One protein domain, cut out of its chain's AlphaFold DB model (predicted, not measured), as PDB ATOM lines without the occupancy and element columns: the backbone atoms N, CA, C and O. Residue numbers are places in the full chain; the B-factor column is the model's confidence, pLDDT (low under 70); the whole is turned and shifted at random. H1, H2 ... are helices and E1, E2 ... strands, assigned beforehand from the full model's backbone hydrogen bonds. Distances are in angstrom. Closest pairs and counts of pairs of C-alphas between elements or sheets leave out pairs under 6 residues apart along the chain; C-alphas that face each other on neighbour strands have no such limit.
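Overview. This is residues 26 to 116 of the 139 residues of an uncharacterized protein of Corynebacterium kroppenstedtii (UniProt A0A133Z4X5). A four-stranded sheet has H1 over one face, and a helical hairpin, H2 and H3, reaches out beyond its edge strand E4 and makes the length. H4 follows where H3 comes back to the sheet. The printed part has 91 residues with four named helices and four named strands, in the order E1 H1 E2 E3 E4 H2 H3 H4; the class is mixed, helices and strands. The sheet, order E1 E2 E3 E4, is mixed; the whole is compact, radius of gyration of the C-alphas 13.8 A, spans 38 by 27 by 20 A.

Arrangement. E2, residues 48 to 52, is parallel to E1, residues 26 to 30, with N 28 and O 49 2.8 A apart. With H1, residues 34 to 42, they form a strand-helix-strand unit, two parallel neighbours joined through a helix, its crossover right-handed. E2, E3, residues 56 to 61, and E4, residues 65 to 71, form a meander, each strand the antiparallel neighbour of the one before; N 50 and O 58 are 2.8 A apart, N 57 and O 69 2.8 A. H1 is on the sheet at a height of 8.6 A, over E2 and, only just, E3, with 3 C-alphas; it runs along the strands, at 3 degrees to E2 on the local plane. H3, residues 94 to 105, only grazes the sheet with residues 103 to 105; the closest C-alphas, Ala 69 of E4 and Leu 105, are 7.3 A apart. With residues 97 to 101 alone it touches H2, residues 81 to 90, C-alphas 87 and 100 being closest at 6.4 A, at a steep tilt of 42 degrees, opposite ways. H2 is not on the sheet. H4, residues 107 to 110, only grazes it with residues 108 to 110. Every O i to N i+4 pair is within hydrogen-bond range in H1, H2 and H3; H4 is too short for one.

Along the chain. E1 begins at C-alpha 26, (-35.924, 44.407, 17.688), and H4 ends at C-alpha 110, (-28.469, 52.379, 8.219). E4 is 19.0 A long, E3 17.1 A, H3 16.7 A and H2 14.4 A.

Size, cuts and confidence. The C-alphas farthest apart, of Asp 31 and Thr 93, are 39.1 A apart. The printed part has no cut and no long link. Residues 26 and 115 to 116 are under pLDDT 70.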
ATOM      1  N   VAL A  26     -36.495  44.419  16.338       64.88
ATOM      2  CA  VAL A  26     -35.924  44.407  17.688       64.88
ATOM      3  C   VAL A  26     -34.441  44.758  17.613       64.88
ATOM      4  O   VAL A  26     -33.643  44.022  17.030       64.88
ATOM      5  N   MET A  27     -34.086  45.895  18.211       73.44
ATOM      6  CA  MET A  27     -32.715  46.194  18.603       73.44
ATOM      7  C   MET A  27     -32.479  45.549  19.969       73.44
ATOM      8  O   MET A  27     -33.207  45.830  20.919       73.44
ATOM      9  N   ILE A  28     -31.517  44.637  20.049       80.38
ATOM     10  CA  ILE A  28     -31.247  43.840  21.244       80.38
ATOM     11  C   ILE A  28     -29.840  44.164  21.726       80.38
ATOM     12  O   ILE A  28     -28.864  43.887  21.031       80.38
ATOM     13  N   TYR A  29     -29.744  44.711  22.929       80.50
ATOM     14  CA  TYR A  29     -28.476  44.952  23.605       80.50
ATOM     15  C   TYR A  29     -28.138  43.756  24.491       80.50
ATOM     16  O   TYR A  29     -29.003  43.241  25.203       80.50
ATOM     17  N   VAL A  30     -26.896  43.287  24.413       81.62
ATOM     18  CA  VAL A  30     -26.390  42.157  25.198       81.62
ATOM     19  C   VAL A  30     -24.989  42.465  25.715       81.62
ATOM     20  O   VAL A  30     -24.159  43.004  24.996       81.62
ATOM     21  N   ASP A  31     -24.684  42.085  26.951       74.88
ATOM     22  CA  ASP A  31     -23.339  42.275  27.515       74.88
ATOM     23  C   ASP A  31     -22.402  41.089  27.222       74.88
ATOM     24  O   ASP A  31     -21.178  41.239  27.182       74.88
ATOM     25  N   ASN A  32     -22.964  39.895  26.986       77.12
ATOM     26  CA  ASN A  32     -22.214  38.687  26.641       77.12
ATOM     27  C   ASN A  32     -23.040  37.691  25.818       77.12
ATOM     28  O   ASN A  32     -24.216  37.455  26.089       77.12
ATOM     29  N   GLY A  33     -22.387  37.026  24.863       79.31
ATOM     30  CA  GLY A  33     -22.963  35.866  24.173       79.31
ATOM     31  C   GLY A  33     -23.891  36.212  23.006       79.31
ATOM     32  O   GLY A  33     -24.682  35.363  22.588       79.31
ATOM     33  N   GLY A  34     -23.763  37.418  22.439       84.19
ATOM     34  CA  GLY A  34     -24.564  37.867  21.295       84.19
ATOM     35  C   GLY A  34     -24.511  36.910  20.105       84.19
ATOM     36  O   GLY A  34     -25.530  36.660  19.466       84.19
ATOM     37  N   ALA A  35     -23.366  36.260  19.877       86.62
ATOM     38  CA  ALA A  35     -23.202  35.280  18.807       86.62
ATOM     39  C   ALA A  35     -24.203  34.109  18.874       86.62
ATOM     40  O   ALA A  35     -24.693  33.667  17.834       86.62
ATOM     41  N   GLU A  36     -24.520  33.592  20.066       85.88
ATOM     42  CA  GLU A  36     -25.464  32.474  20.187       85.88
ATOM     43  C   GLU A  36     -26.903  32.933  19.950       85.88
ATOM     44  O   GLU A  36     -27.656  32.268  19.238       85.88
ATOM     45  N   LEU A  37     -27.256  34.116  20.451       82.62
ATOM     46  CA  LEU A  37     -28.544  34.736  20.168       82.62
ATOM     47  C   LEU A  37     -28.728  34.972  18.660       82.62
ATOM     48  O   LEU A  37     -29.761  34.611  18.101       82.62
ATOM     49  N   VAL A  38     -27.705  35.489  17.978       87.81
ATOM     50  CA  VAL A  38     -27.721  35.697  16.522       87.81
ATOM     51  C   VAL A  38     -27.947  34.383  15.778       87.81
ATOM     52  O   VAL A  38     -28.779  34.337  14.876       87.81
ATOM     53  N   ARG A  39     -27.291  33.279  16.171       88.56
ATOM     54  CA  ARG A  39     -27.550  31.956  15.563       88.56
ATOM     55  C   ARG A  39     -29.000  31.523  15.712       88.56
ATOM     56  O   ARG A  39     -29.561  30.922  14.796       88.56
ATOM     57  N   GLN A  40     -29.606  31.797  16.862       85.31
ATOM     58  CA  GLN A  40     -31.002  31.461  17.099       85.31
ATOM     59  C   GLN A  40     -31.933  32.320  16.241       85.31
ATOM     60  O   GLN A  40     -32.814  31.758  15.593       85.31
ATOM     61  N   LEU A  41     -31.697  33.633  16.187       84.62
ATOM     62  CA  LEU A  41     -32.499  34.591  15.422       84.62
ATOM     63  C   LEU A  41     -32.370  34.395  13.909       84.62
ATOM     64  O   LEU A  41     -33.360  34.479  13.197       84.62
ATOM     65  N   LEU A  42     -31.199  34.012  13.398       88.25
ATOM     66  CA  LEU A  42     -31.034  33.691  11.974       88.25
ATOM     67  C   LEU A  42     -31.973  32.572  11.494       88.25
ATOM     68  O   LEU A  42     -32.303  32.523  10.313       88.25
ATOM     69  N   ARG A  43     -32.429  31.683  12.389       87.50
ATOM     70  CA  ARG A  43     -33.395  30.627  12.040       87.50
ATOM     71  C   ARG A  43     -34.819  31.142  11.864       87.50
ATOM     72  O   ARG A  43     -35.610  30.453  11.228       87.50
ATOM     73  N   THR A  44     -35.157  32.296  12.435       85.25
ATOM     74  CA  THR A  44     -36.495  32.884  12.283       85.25
ATOM     75  C   THR A  44     -36.646  33.563  10.926       85.25
ATOM     76  O   THR A  44     -37.746  33.597  10.390       85.25
ATOM     77  N   GLY A  45     -35.545  34.064  10.353       84.00
ATOM     78  CA  GLY A  45     -35.560  34.828   9.105       84.00
ATOM     79  C   GLY A  45     -36.160  36.231   9.249       84.00
ATOM     80  O   GLY A  45     -36.297  36.932   8.252       84.00
ATOM     81  N   GLU A  46     -36.488  36.650  10.469       83.44
ATOM     82  CA  GLU A  46     -36.996  37.987  10.769       83.44
ATOM     83  C   GLU A  46     -35.840  38.994  10.872       83.44
ATOM     84  O   GLU A  46     -34.743  38.620  11.297       83.44
ATOM     85  N   PRO A  47     -36.053  40.272  10.510       85.31
ATOM     86  CA  PRO A  47     -35.028  41.296  10.646       85.31
ATOM     87  C   PRO A  47     -34.679  41.554  12.120       85.31
ATOM     88  O   PRO A  47     -35.560  41.647  12.978       85.31
ATOM     89  N   PHE A  48     -33.387  41.703  12.415       84.88
ATOM     90  CA  PHE A  48     -32.898  41.970  13.770       84.88
ATOM     91  C   PHE A  48     -31.615  42.805  13.772       84.88
ATOM     92  O   PHE A  48     -30.842  42.799  12.812       84.88
ATOM     93  N   CYS A  49     -31.355  43.468  14.899       86.69
ATOM     94  CA  CYS A  49     -30.065  44.074  15.216       86.69
ATOM     95  C   CYS A  49     -29.661  43.664  16.638       86.69
ATOM     96  O   CYS A  49     -30.406  43.915  17.580       86.69
ATOM     97  N   VAL A  50     -28.504  43.023  16.796       86.62
ATOM     98  CA  VAL A  50     -27.926  42.650  18.094       86.62
ATOM     99  C   VAL A  50     -26.644  43.446  18.299       86.62
ATOM    100  O   VAL A  50     -25.772  43.435  17.434       86.62
ATOM    101  N   ILE A  51     -26.527  44.109  19.445       85.75
ATOM    102  CA  ILE A  51     -25.378  44.927  19.834       85.75
ATOM    103  C   ILE A  51     -24.766  44.305  21.088       85.75
ATOM    104  O   ILE A  51     -25.393  44.301  22.146       85.75
ATOM    105  N   GLU A  52     -23.553  43.768  20.963       87.62
ATOM    106  CA  GLU A  52     -22.722  43.350  22.091       87.62
ATOM    107  C   GLU A  52     -21.724  44.458  22.437       87.62
ATOM    108  O   GLU A  52     -20.758  44.685  21.701       87.62
ATOM    109  N   HIS A  53     -21.983  45.160  23.545       81.50
ATOM    110  CA  HIS A  53     -21.246  46.363  23.948       81.50
ATOM    111  C   HIS A  53     -19.725  46.147  23.958       81.50
ATOM    112  O   HIS A  53     -19.219  45.198  24.561       81.50
ATOM    113  N   GLY A  54     -18.998  47.038  23.270       83.94
ATOM    114  CA  GLY A  54     -17.534  47.013  23.194       83.94
ATOM    115  C   GLY A  54     -16.941  45.829  22.423       83.94
ATOM    116  O   GLY A  54     -15.746  45.561  22.555       83.94
ATOM    117  N   LYS A  55     -17.755  45.078  21.667       89.19
ATOM    118  CA  LYS A  55     -17.291  43.901  20.923       89.19
ATOM    119  C   LYS A  55     -17.802  43.879  19.496       89.19
ATOM    120  O   LYS A  55     -17.019  43.992  18.558       89.19
ATOM    121  N   SER A  56     -19.098  43.664  19.300       92.31
ATOM    122  CA  SER A  56     -19.618  43.335  17.975       92.31
ATOM    123  C   SER A  56     -21.085  43.691  17.816       92.31
ATOM    124  O   SER A  56     -21.872  43.662  18.754       92.31
ATOM    125  N   MET A  57     -21.456  43.986  16.582       91.88
ATOM    126  CA  MET A  57     -22.810  44.267  16.161       91.88
ATOM    127  C   MET A  57     -23.173  43.354  14.995       91.88
ATOM    128  O   MET A  57     -22.414  43.220  14.034       91.88
ATOM    129  N   TRP A  58     -24.355  42.749  15.074       93.31
ATOM    130  CA  TRP A  58     -24.922  41.903  14.031       93.31
ATOM    131  C   TRP A  58     -26.248  42.476  13.573       93.31
ATOM    132  O   TRP A  58     -27.148  42.688  14.382       93.31
ATOM    133  N   ARG A  59     -26.393  42.681  12.271       91.44
ATOM    134  CA  ARG A  59     -27.621  43.190  11.659       91.44
ATOM    135  C   ARG A  59     -28.063  42.227  10.583       91.44
ATOM    136  O   ARG A  59     -27.252  41.825   9.760       91.44
ATOM    137  N   PHE A  60     -29.332  41.865  10.564       90.69
ATOM    138  CA  PHE A  60     -29.876  41.000   9.531       90.69
ATOM    139  C   PHE A  60     -31.168  41.585   8.986       90.69
ATOM    140  O   PHE A  60     -32.046  41.976   9.751       90.69
ATOM    141  N   THR A  61     -31.291  41.588   7.662       89.56
ATOM    142  CA  THR A  61     -32.576  41.736   6.976       89.56
ATOM    143  C   THR A  61     -32.675  40.692   5.864       89.56
ATOM    144  O   THR A  61     -31.649  40.305   5.297       89.56
ATOM    145  N   PRO A  62     -33.885  40.246   5.488       86.94
ATOM    146  CA  PRO A  62     -34.053  39.346   4.345       86.94
ATOM    147  C   PRO A  62     -33.534  39.931   3.024       86.94
ATOM    148  O   PRO A  62     -33.096  39.192   2.146       86.94
ATOM    149  N   SER A  63     -33.594  41.257   2.884       86.75
ATOM    150  CA  SER A  63     -33.222  42.003   1.681       86.75
ATOM    151  C   SER A  63     -31.708  42.193   1.523       86.75
ATOM    152  O   SER A  63     -31.208  42.127   0.400       86.75
ATOM    153  N   LEU A  64     -30.971  42.403   2.622       89.31
ATOM    154  CA  LEU A  64     -29.534  42.721   2.608       89.31
ATOM    155  C   LEU A  64     -28.650  41.589   3.151       89.31
ATOM    156  O   LEU A  64     -27.448  41.561   2.892       89.31
ATOM    157  N   GLY A  65     -29.228  40.637   3.883       92.12
ATOM    158  CA  GLY A  65     -28.503  39.565   4.554       92.12
ATOM    159  C   GLY A  65     -27.911  39.991   5.900       92.12
ATOM    160  O   GLY A  65     -28.346  40.966   6.515       92.12
ATOM    161  N   LEU A  66     -26.936  39.208   6.376       92.62
ATOM    162  CA  LEU A  66     -26.256  39.417   7.656       92.62
ATOM    163  C   LEU A  66     -25.031  40.321   7.477       92.62
ATOM    164  O   LEU A  66     -24.110  39.989   6.732       92.62
ATOM    165  N   HIS A  67     -24.985  41.405   8.237       94.00
ATOM    166  CA  HIS A  67     -23.821  42.261   8.422       94.00
ATOM    167  C   HIS A  67     -23.249  42.072   9.825       94.00
ATOM    168  O   HIS A  67     -23.993  41.935  10.798       94.00
ATOM    169  N   VAL A  68     -21.916  42.034   9.901       93.56
ATOM    170  CA  VAL A  68     -21.159  41.903  11.149       93.56
ATOM    171  C   VAL A  68     -20.070  42.965  11.189       93.56
ATOM    172  O   VAL A  68     -19.230  43.059  10.280       93.56
ATOM    173  N   ALA A  69     -20.077  43.741  12.264       93.19
ATOM    174  CA  ALA A  69     -19.121  44.804  12.513       93.19
ATOM    175  C   ALA A  69     -18.576  44.723  13.938       93.19
ATOM    176  O   ALA A  69     -19.314  44.410  14.868       93.19
ATOM    177  N   ASP A  70     -17.294  45.034  14.096       93.75
ATOM    178  CA  ASP A  70     -16.719  45.331  15.404       93.75
ATOM    179  C   ASP A  70     -17.170  46.728  15.837       93.75
ATOM    180  O   ASP A  70     -17.313  47.621  14.993       93.75
ATOM    181  N   ILE A  71     -17.398  46.916  17.136       92.94
ATOM    182  CA  ILE A  71     -17.830  48.202  17.692       92.94
ATOM    183  C   ILE A  71     -17.028  48.601  18.926       92.94
ATOM    184  O   ILE A  71     -16.482  47.744  19.619       92.94
ATOM    185  N   ASP A  72     -16.973  49.900  19.204       91.00
ATOM    186  CA  ASP A  72     -16.435  50.429  20.458       91.00
ATOM    187  C   ASP A  72     -17.485  50.429  21.590       91.00
ATOM    188  O   ASP A  72     -18.614  49.950  21.442       91.00
ATOM    189  N   GLU A  73     -17.101  50.954  22.755       84.69
ATOM    190  CA  GLU A  73     -17.971  51.060  23.936       84.69
ATOM    191  C   GLU A  73     -19.176  51.991  23.714       84.69
ATOM    192  O   GLU A  73     -20.206  51.826  24.365       84.69
ATOM    193  N   LEU A  74     -19.073  52.924  22.763       82.19
ATOM    194  CA  LEU A  74     -20.130  53.865  22.389       82.19
ATOM    195  C   LEU A  74     -21.044  53.310  21.282       82.19
ATOM    196  O   LEU A  74     -22.001  53.971  20.883       82.19
ATOM    197  N   GLY A  75     -20.761  52.106  20.776       80.62
ATOM    198  CA  GLY A  75     -21.517  51.478  19.695       80.62
ATOM    199  C   GLY A  75     -21.131  51.954  18.294       80.62
ATOM    200  O   GLY A  75     -21.834  51.630  17.334       80.62
ATOM    201  N   ASN A  76     -20.026  52.688  18.140       88.00
ATOM    202  CA  ASN A  76     -19.533  53.088  16.825       88.00
ATOM    203  C   ASN A  76     -18.892  51.896  16.121       88.00
ATOM    204  O   ASN A  76     -18.117  51.162  16.731       88.00
ATOM    205  N   VAL A  77     -19.142  51.743  14.818       91.81
ATOM    206  CA  VAL A  77     -18.450  50.738  14.002       91.81
ATOM    207  C   VAL A  77     -16.967  51.079  13.889       91.81
ATOM    208  O   VAL A  77     -16.592  52.165  13.443       91.81
ATOM    209  N   VAL A  78     -16.117  50.114  14.235       93.88
ATOM    210  CA  VAL A  78     -14.661  50.234  14.171       93.88
ATOM    211  C   VAL A  78     -14.130  49.421  12.996       93.88
ATOM    212  O   VAL A  78     -14.324  48.210  12.900       93.88
ATOM    213  N   LEU A  79     -13.393  50.081  12.101       93.06
ATOM    214  CA  LEU A  79     -12.624  49.404  11.060       93.06
ATOM    215  C   LEU A  79     -11.174  49.245  11.512       93.06
ATOM    216  O   LEU A  79     -10.437  50.220  11.651       93.06
ATOM    217  N   THR A  80     -10.752  47.999  11.714       91.81
ATOM    218  CA  THR A  80      -9.365  47.695  12.074       91.81
ATOM    219  C   THR A  80      -8.419  47.935  10.898       91.81
ATOM    220  O   THR A  80      -8.798  47.821   9.729       91.81
ATOM    221  N   GLU A  81      -7.144  48.199  11.200       95.44
ATOM    222  CA  GLU A  81      -6.091  48.295  10.181       95.44
ATOM    223  C   GLU A  81      -6.072  47.055   9.277       95.44
ATOM    224  O   GLU A  81      -5.958  47.174   8.059       95.44
ATOM    225  N   HIS A  82      -6.228  45.863   9.862       94.62
ATOM    226  CA  HIS A  82      -6.263  44.609   9.115       94.62
ATOM    227  C   HIS A  82      -7.391  44.598   8.072       94.62
ATOM    228  O   HIS A  82      -7.157  44.253   6.913       94.62
ATOM    229  N   ARG A  83      -8.592  45.053   8.452       91.81
ATOM    230  CA  ARG A  83      -9.750  45.135   7.554       91.81
ATOM    231  C   ARG A  83      -9.554  46.189   6.461       91.81
ATOM    232  O   ARG A  83      -9.850  45.921   5.302       91.81
ATOM    233  N   LEU A  84      -8.977  47.345   6.795       94.06
ATOM    234  CA  LEU A  84      -8.622  48.370   5.806       94.06
ATOM    235  C   LEU A  84      -7.564  47.873   4.810       94.06
ATOM    236  O   LEU A  84      -7.689  48.113   3.612       94.06
ATOM    237  N   ARG A  85      -6.544  47.143   5.275       95.56
ATOM    238  CA  ARG A  85      -5.537  46.533   4.395       95.56
ATOM    239  C   ARG A  85      -6.147  45.507   3.448       95.56
ATOM    240  O   ARG A  85      -5.759  45.491   2.285       95.56
ATOM    241  N   ALA A  86      -7.095  44.698   3.919       94.25
ATOM    242  CA  ALA A  86      -7.819  43.758   3.067       94.25
ATOM    243  C   ALA A  86      -8.599  44.491   1.963       94.25
ATOM    244  O   ALA A  86      -8.423  44.185   0.786       94.25
ATOM    245  N   ILE A  87      -9.350  45.542   2.318       94.69
ATOM    246  CA  ILE A  87     -10.082  46.375   1.348       94.69
ATOM    247  C   ILE A  87      -9.137  46.956   0.285       94.69
ATOM    248  O   ILE A  87      -9.429  46.893  -0.907       94.69
ATOM    249  N   LEU A  88      -7.994  47.506   0.703       94.56
ATOM    250  CA  LEU A  88      -7.009  48.084  -0.216       94.56
ATOM    251  C   LEU A  88      -6.310  47.037  -1.094       94.56
ATOM    252  O   LEU A  88      -5.853  47.379  -2.182       94.56
ATOM    253  N   ALA A  89      -6.195  45.792  -0.631       94.69
ATOM    254  CA  ALA A  89      -5.605  44.704  -1.405       94.69
ATOM    255  C   ALA A  89      -6.566  44.164  -2.477       94.69
ATOM    256  O   ALA A  89      -6.119  43.741  -3.541       94.69
ATOM    257  N   GLU A  90      -7.871  44.179  -2.203       92.12
ATOM    258  CA  GLU A  90      -8.901  43.659  -3.108       92.12
ATOM    259  C   GLU A  90      -9.392  44.703  -4.119       92.12
ATOM    260  O   GLU A  90      -9.659  44.385  -5.279       92.12
ATOM    261  N   ALA A  91      -9.512  45.966  -3.704       91.81
ATOM    262  CA  ALA A  91     -10.050  47.019  -4.551       91.81
ATOM    263  C   ALA A  91      -8.997  47.578  -5.523       91.81
ATOM    264  O   ALA A  91      -7.960  48.106  -5.132       91.81
ATOM    265  N   THR A  92      -9.304  47.545  -6.821       90.19
ATOM    266  CA  THR A  92      -8.407  48.017  -7.894       90.19
ATOM    267  C   THR A  92      -8.656  49.465  -8.318       90.19
ATOM    268  O   THR A  92      -7.893  50.031  -9.100       90.19
ATOM    269  N   THR A  93      -9.727  50.086  -7.816       94.69
ATOM    270  CA  THR A  93     -10.110  51.463  -8.143       94.69
ATOM    271  C   THR A  93     -10.500  52.235  -6.891       94.69
ATOM    272  O   THR A  93     -10.986  51.673  -5.911       94.69
ATOM    273  N   ARG A  94     -10.361  53.562  -6.947       91.62
ATOM    274  CA  ARG A  94     -10.780  54.448  -5.853       91.62
ATOM    275  C   ARG A  94     -12.269  54.323  -5.522       91.62
ATOM    276  O   ARG A  94     -12.635  54.387  -4.358       91.62
ATOM    277  N   GLN A  95     -13.110  54.132  -6.536       93.75
ATOM    278  CA  GLN A  95     -14.548  53.921  -6.352       93.75
ATOM    279  C   GLN A  95     -14.834  52.582  -5.662       93.75
ATOM    280  O   GLN A  95     -15.704  52.521  -4.801       93.75
ATOM    281  N   GLY A  96     -14.071  51.534  -5.989       93.06
ATOM    282  CA  GLY A  96     -14.157  50.246  -5.301       93.06
ATOM    283  C   GLY A  96     -13.761  50.338  -3.828       93.06
ATOM    284  O   GLY A  96     -14.443  49.765  -2.988       93.06
ATOM    285  N   ILE A  97     -12.717  51.112  -3.508       94.62
ATOM    286  CA  ILE A  97     -12.307  51.367  -2.117       94.62
ATOM    287  C   ILE A  97     -13.434  52.069  -1.351       94.62
ATOM    288  O   ILE A  97     -13.800  51.628  -0.267       94.62
ATOM    289  N   ASP A  98     -14.002  53.135  -1.921       95.06
ATOM    290  CA  ASP A  98     -15.098  53.885  -1.296       95.06
ATOM    291  C   ASP A  98     -16.325  52.989  -1.048       95.06
ATOM    292  O   ASP A  98     -16.832  52.920   0.068       95.06
ATOM    293  N   ALA A  99     -16.742  52.212  -2.052       92.94
ATOM    294  CA  ALA A  99     -17.852  51.269  -1.921       92.94
ATOM    295  C   ALA A  99     -17.586  50.178  -0.866       92.94
ATOM    296  O   ALA A  99     -18.478  49.833  -0.091       92.94
ATOM    297  N   ALA A 100     -16.361  49.652  -0.803       93.25
ATOM    298  CA  ALA A 100     -15.983  48.635   0.169       93.25
ATOM    299  C   ALA A 100     -15.958  49.181   1.605       93.25
ATOM    300  O   ALA A 100     -16.414  48.499   2.522       93.25
ATOM    301  N   ILE A 101     -15.490  50.418   1.810       94.38
ATOM    302  CA  ILE A 101     -15.531  51.083   3.120       94.38
ATOM    303  C   ILE A 101     -16.980  51.278   3.569       94.38
ATOM    304  O   ILE A 101     -17.335  50.881   4.674       94.38
ATOM    305  N   ARG A 102     -17.834  51.820   2.698       93.38
ATOM    306  CA  ARG A 102     -19.267  52.022   2.966       93.38
ATOM    307  C   ARG A 102     -19.991  50.728   3.326       93.38
ATOM    308  O   ARG A 102     -20.742  50.667   4.296       93.38
ATOM    309  N   SER A 103     -19.710  49.664   2.576       91.94
ATOM    310  CA  SER A 103     -20.235  48.331   2.864       91.94
ATOM    311  C   SER A 103     -19.735  47.798   4.209       91.94
ATOM    312  O   SER A 103     -20.529  47.271   4.987       91.94
ATOM    313  N   ALA A 104     -18.449  47.976   4.526       92.31
ATOM    314  CA  ALA A 104     -17.883  47.545   5.800       92.31
ATOM    315  C   ALA A 104     -18.495  48.293   6.995       92.31
ATOM    316  O   ALA A 104     -18.782  47.657   8.009       92.31
ATOM    317  N   LEU A 105     -18.754  49.597   6.850       92.50
ATOM    318  CA  LEU A 105     -19.458  50.417   7.842       92.50
ATOM    319  C   LEU A 105     -20.928  50.014   8.018       92.50
ATOM    320  O   LEU A 105     -21.500  50.255   9.074       92.50
ATOM    321  N   GLY A 106     -21.519  49.352   7.022       90.62
ATOM    322  CA  GLY A 106     -22.912  48.920   7.069       90.62
ATOM    323  C   GLY A 106     -23.905  49.976   6.586       90.62
ATOM    324  O   GLY A 106     -25.068  49.892   6.963       90.62
ATOM    325  N   GLU A 107     -23.491  50.907   5.714       89.75
ATOM    326  CA  GLU A 107     -24.331  52.019   5.219       89.75
ATOM    327  C   GLU A 107     -25.689  51.539   4.676       89.75
ATOM    328  O   GLU A 107     -26.724  52.152   4.918       89.75
ATOM    329  N   ALA A 108     -25.724  50.392   3.989       86.88
ATOM    330  CA  ALA A 108     -26.973  49.820   3.480       86.88
ATOM    331  C   ALA A 108     -27.979  49.475   4.597       86.88
ATOM    332  O   ALA A 108     -29.185  49.600   4.395       86.88
ATOM    333  N   TRP A 109     -27.491  49.067   5.771       87.81
ATOM    334  CA  TRP A 109     -28.323  48.748   6.931       87.81
ATOM    335  C   TRP A 109     -28.781  49.995   7.686       87.81
ATOM    336  O   TRP A 109     -29.842  49.948   8.302       87.81
ATOM    337  N   ASP A 110     -28.050  51.110   7.606       83.19
ATOM    338  CA  ASP A 110     -28.469  52.379   8.219       83.19
ATOM    339  C   ASP A 110     -29.727  52.955   7.537       83.19
ATOM    340  O   ASP A 110     -30.508  53.674   8.156       83.19
ATOM    341  N   TYR A 111     -29.958  52.586   6.271       81.50
ATOM    342  CA  TYR A 111     -31.149  52.952   5.500       81.50
ATOM    343  C   TYR A 111     -32.190  51.834   5.393       81.50
ATOM    344  O   TYR A 111     -33.197  52.017   4.710       81.50
ATOM    345  N   ALA A 112     -31.964  50.680   6.029       79.00
ATOM    346  CA  ALA A 112     -32.880  49.551   5.936       79.00
ATOM    347  C   ALA A 112     -34.177  49.863   6.705       79.00
ATOM    348  O   ALA A 112     -34.149  49.915   7.940       79.00
ATOM    349  N   PRO A 113     -35.327  50.056   6.028       72.50
ATOM    350  CA  PRO A 113     -36.584  50.382   6.698       72.50
ATOM    351  C   PRO A 113     -37.035  49.274   7.657       72.50
ATOM    352  O   PRO A 113     -37.740  49.549   8.620       72.50
ATOM    353  N   GLU A 114     -36.599  48.033   7.429       76.62
ATOM    354  CA  GLU A 114     -36.858  46.887   8.299       76.62
ATOM    355  C   GLU A 114     -36.087  46.951   9.624       76.62
ATOM    356  O   GLU A 114     -36.406  46.189  10.533       76.62
ATOM    357  N   LEU A 115     -35.073  47.817   9.747       68.75
ATOM    358  CA  LEU A 115     -34.305  48.033  10.980       68.75
ATOM    359  C   LEU A 115     -34.650  49.336  11.709       68.75
ATOM    360  O   LEU A 115     -34.293  49.498  12.877       68.75
ATOM    361  N   VAL A 116     -35.372  50.243  11.055       61.28
ATOM    362  CA  VAL A 116     -35.868  51.460  11.694       61.28
ATOM    363  C   VAL A 116     -37.086  51.080  12.541       61.28
ATOM    364  O   VAL A 116     -38.028  50.491  12.006       61.28
TER     365      VAL A 116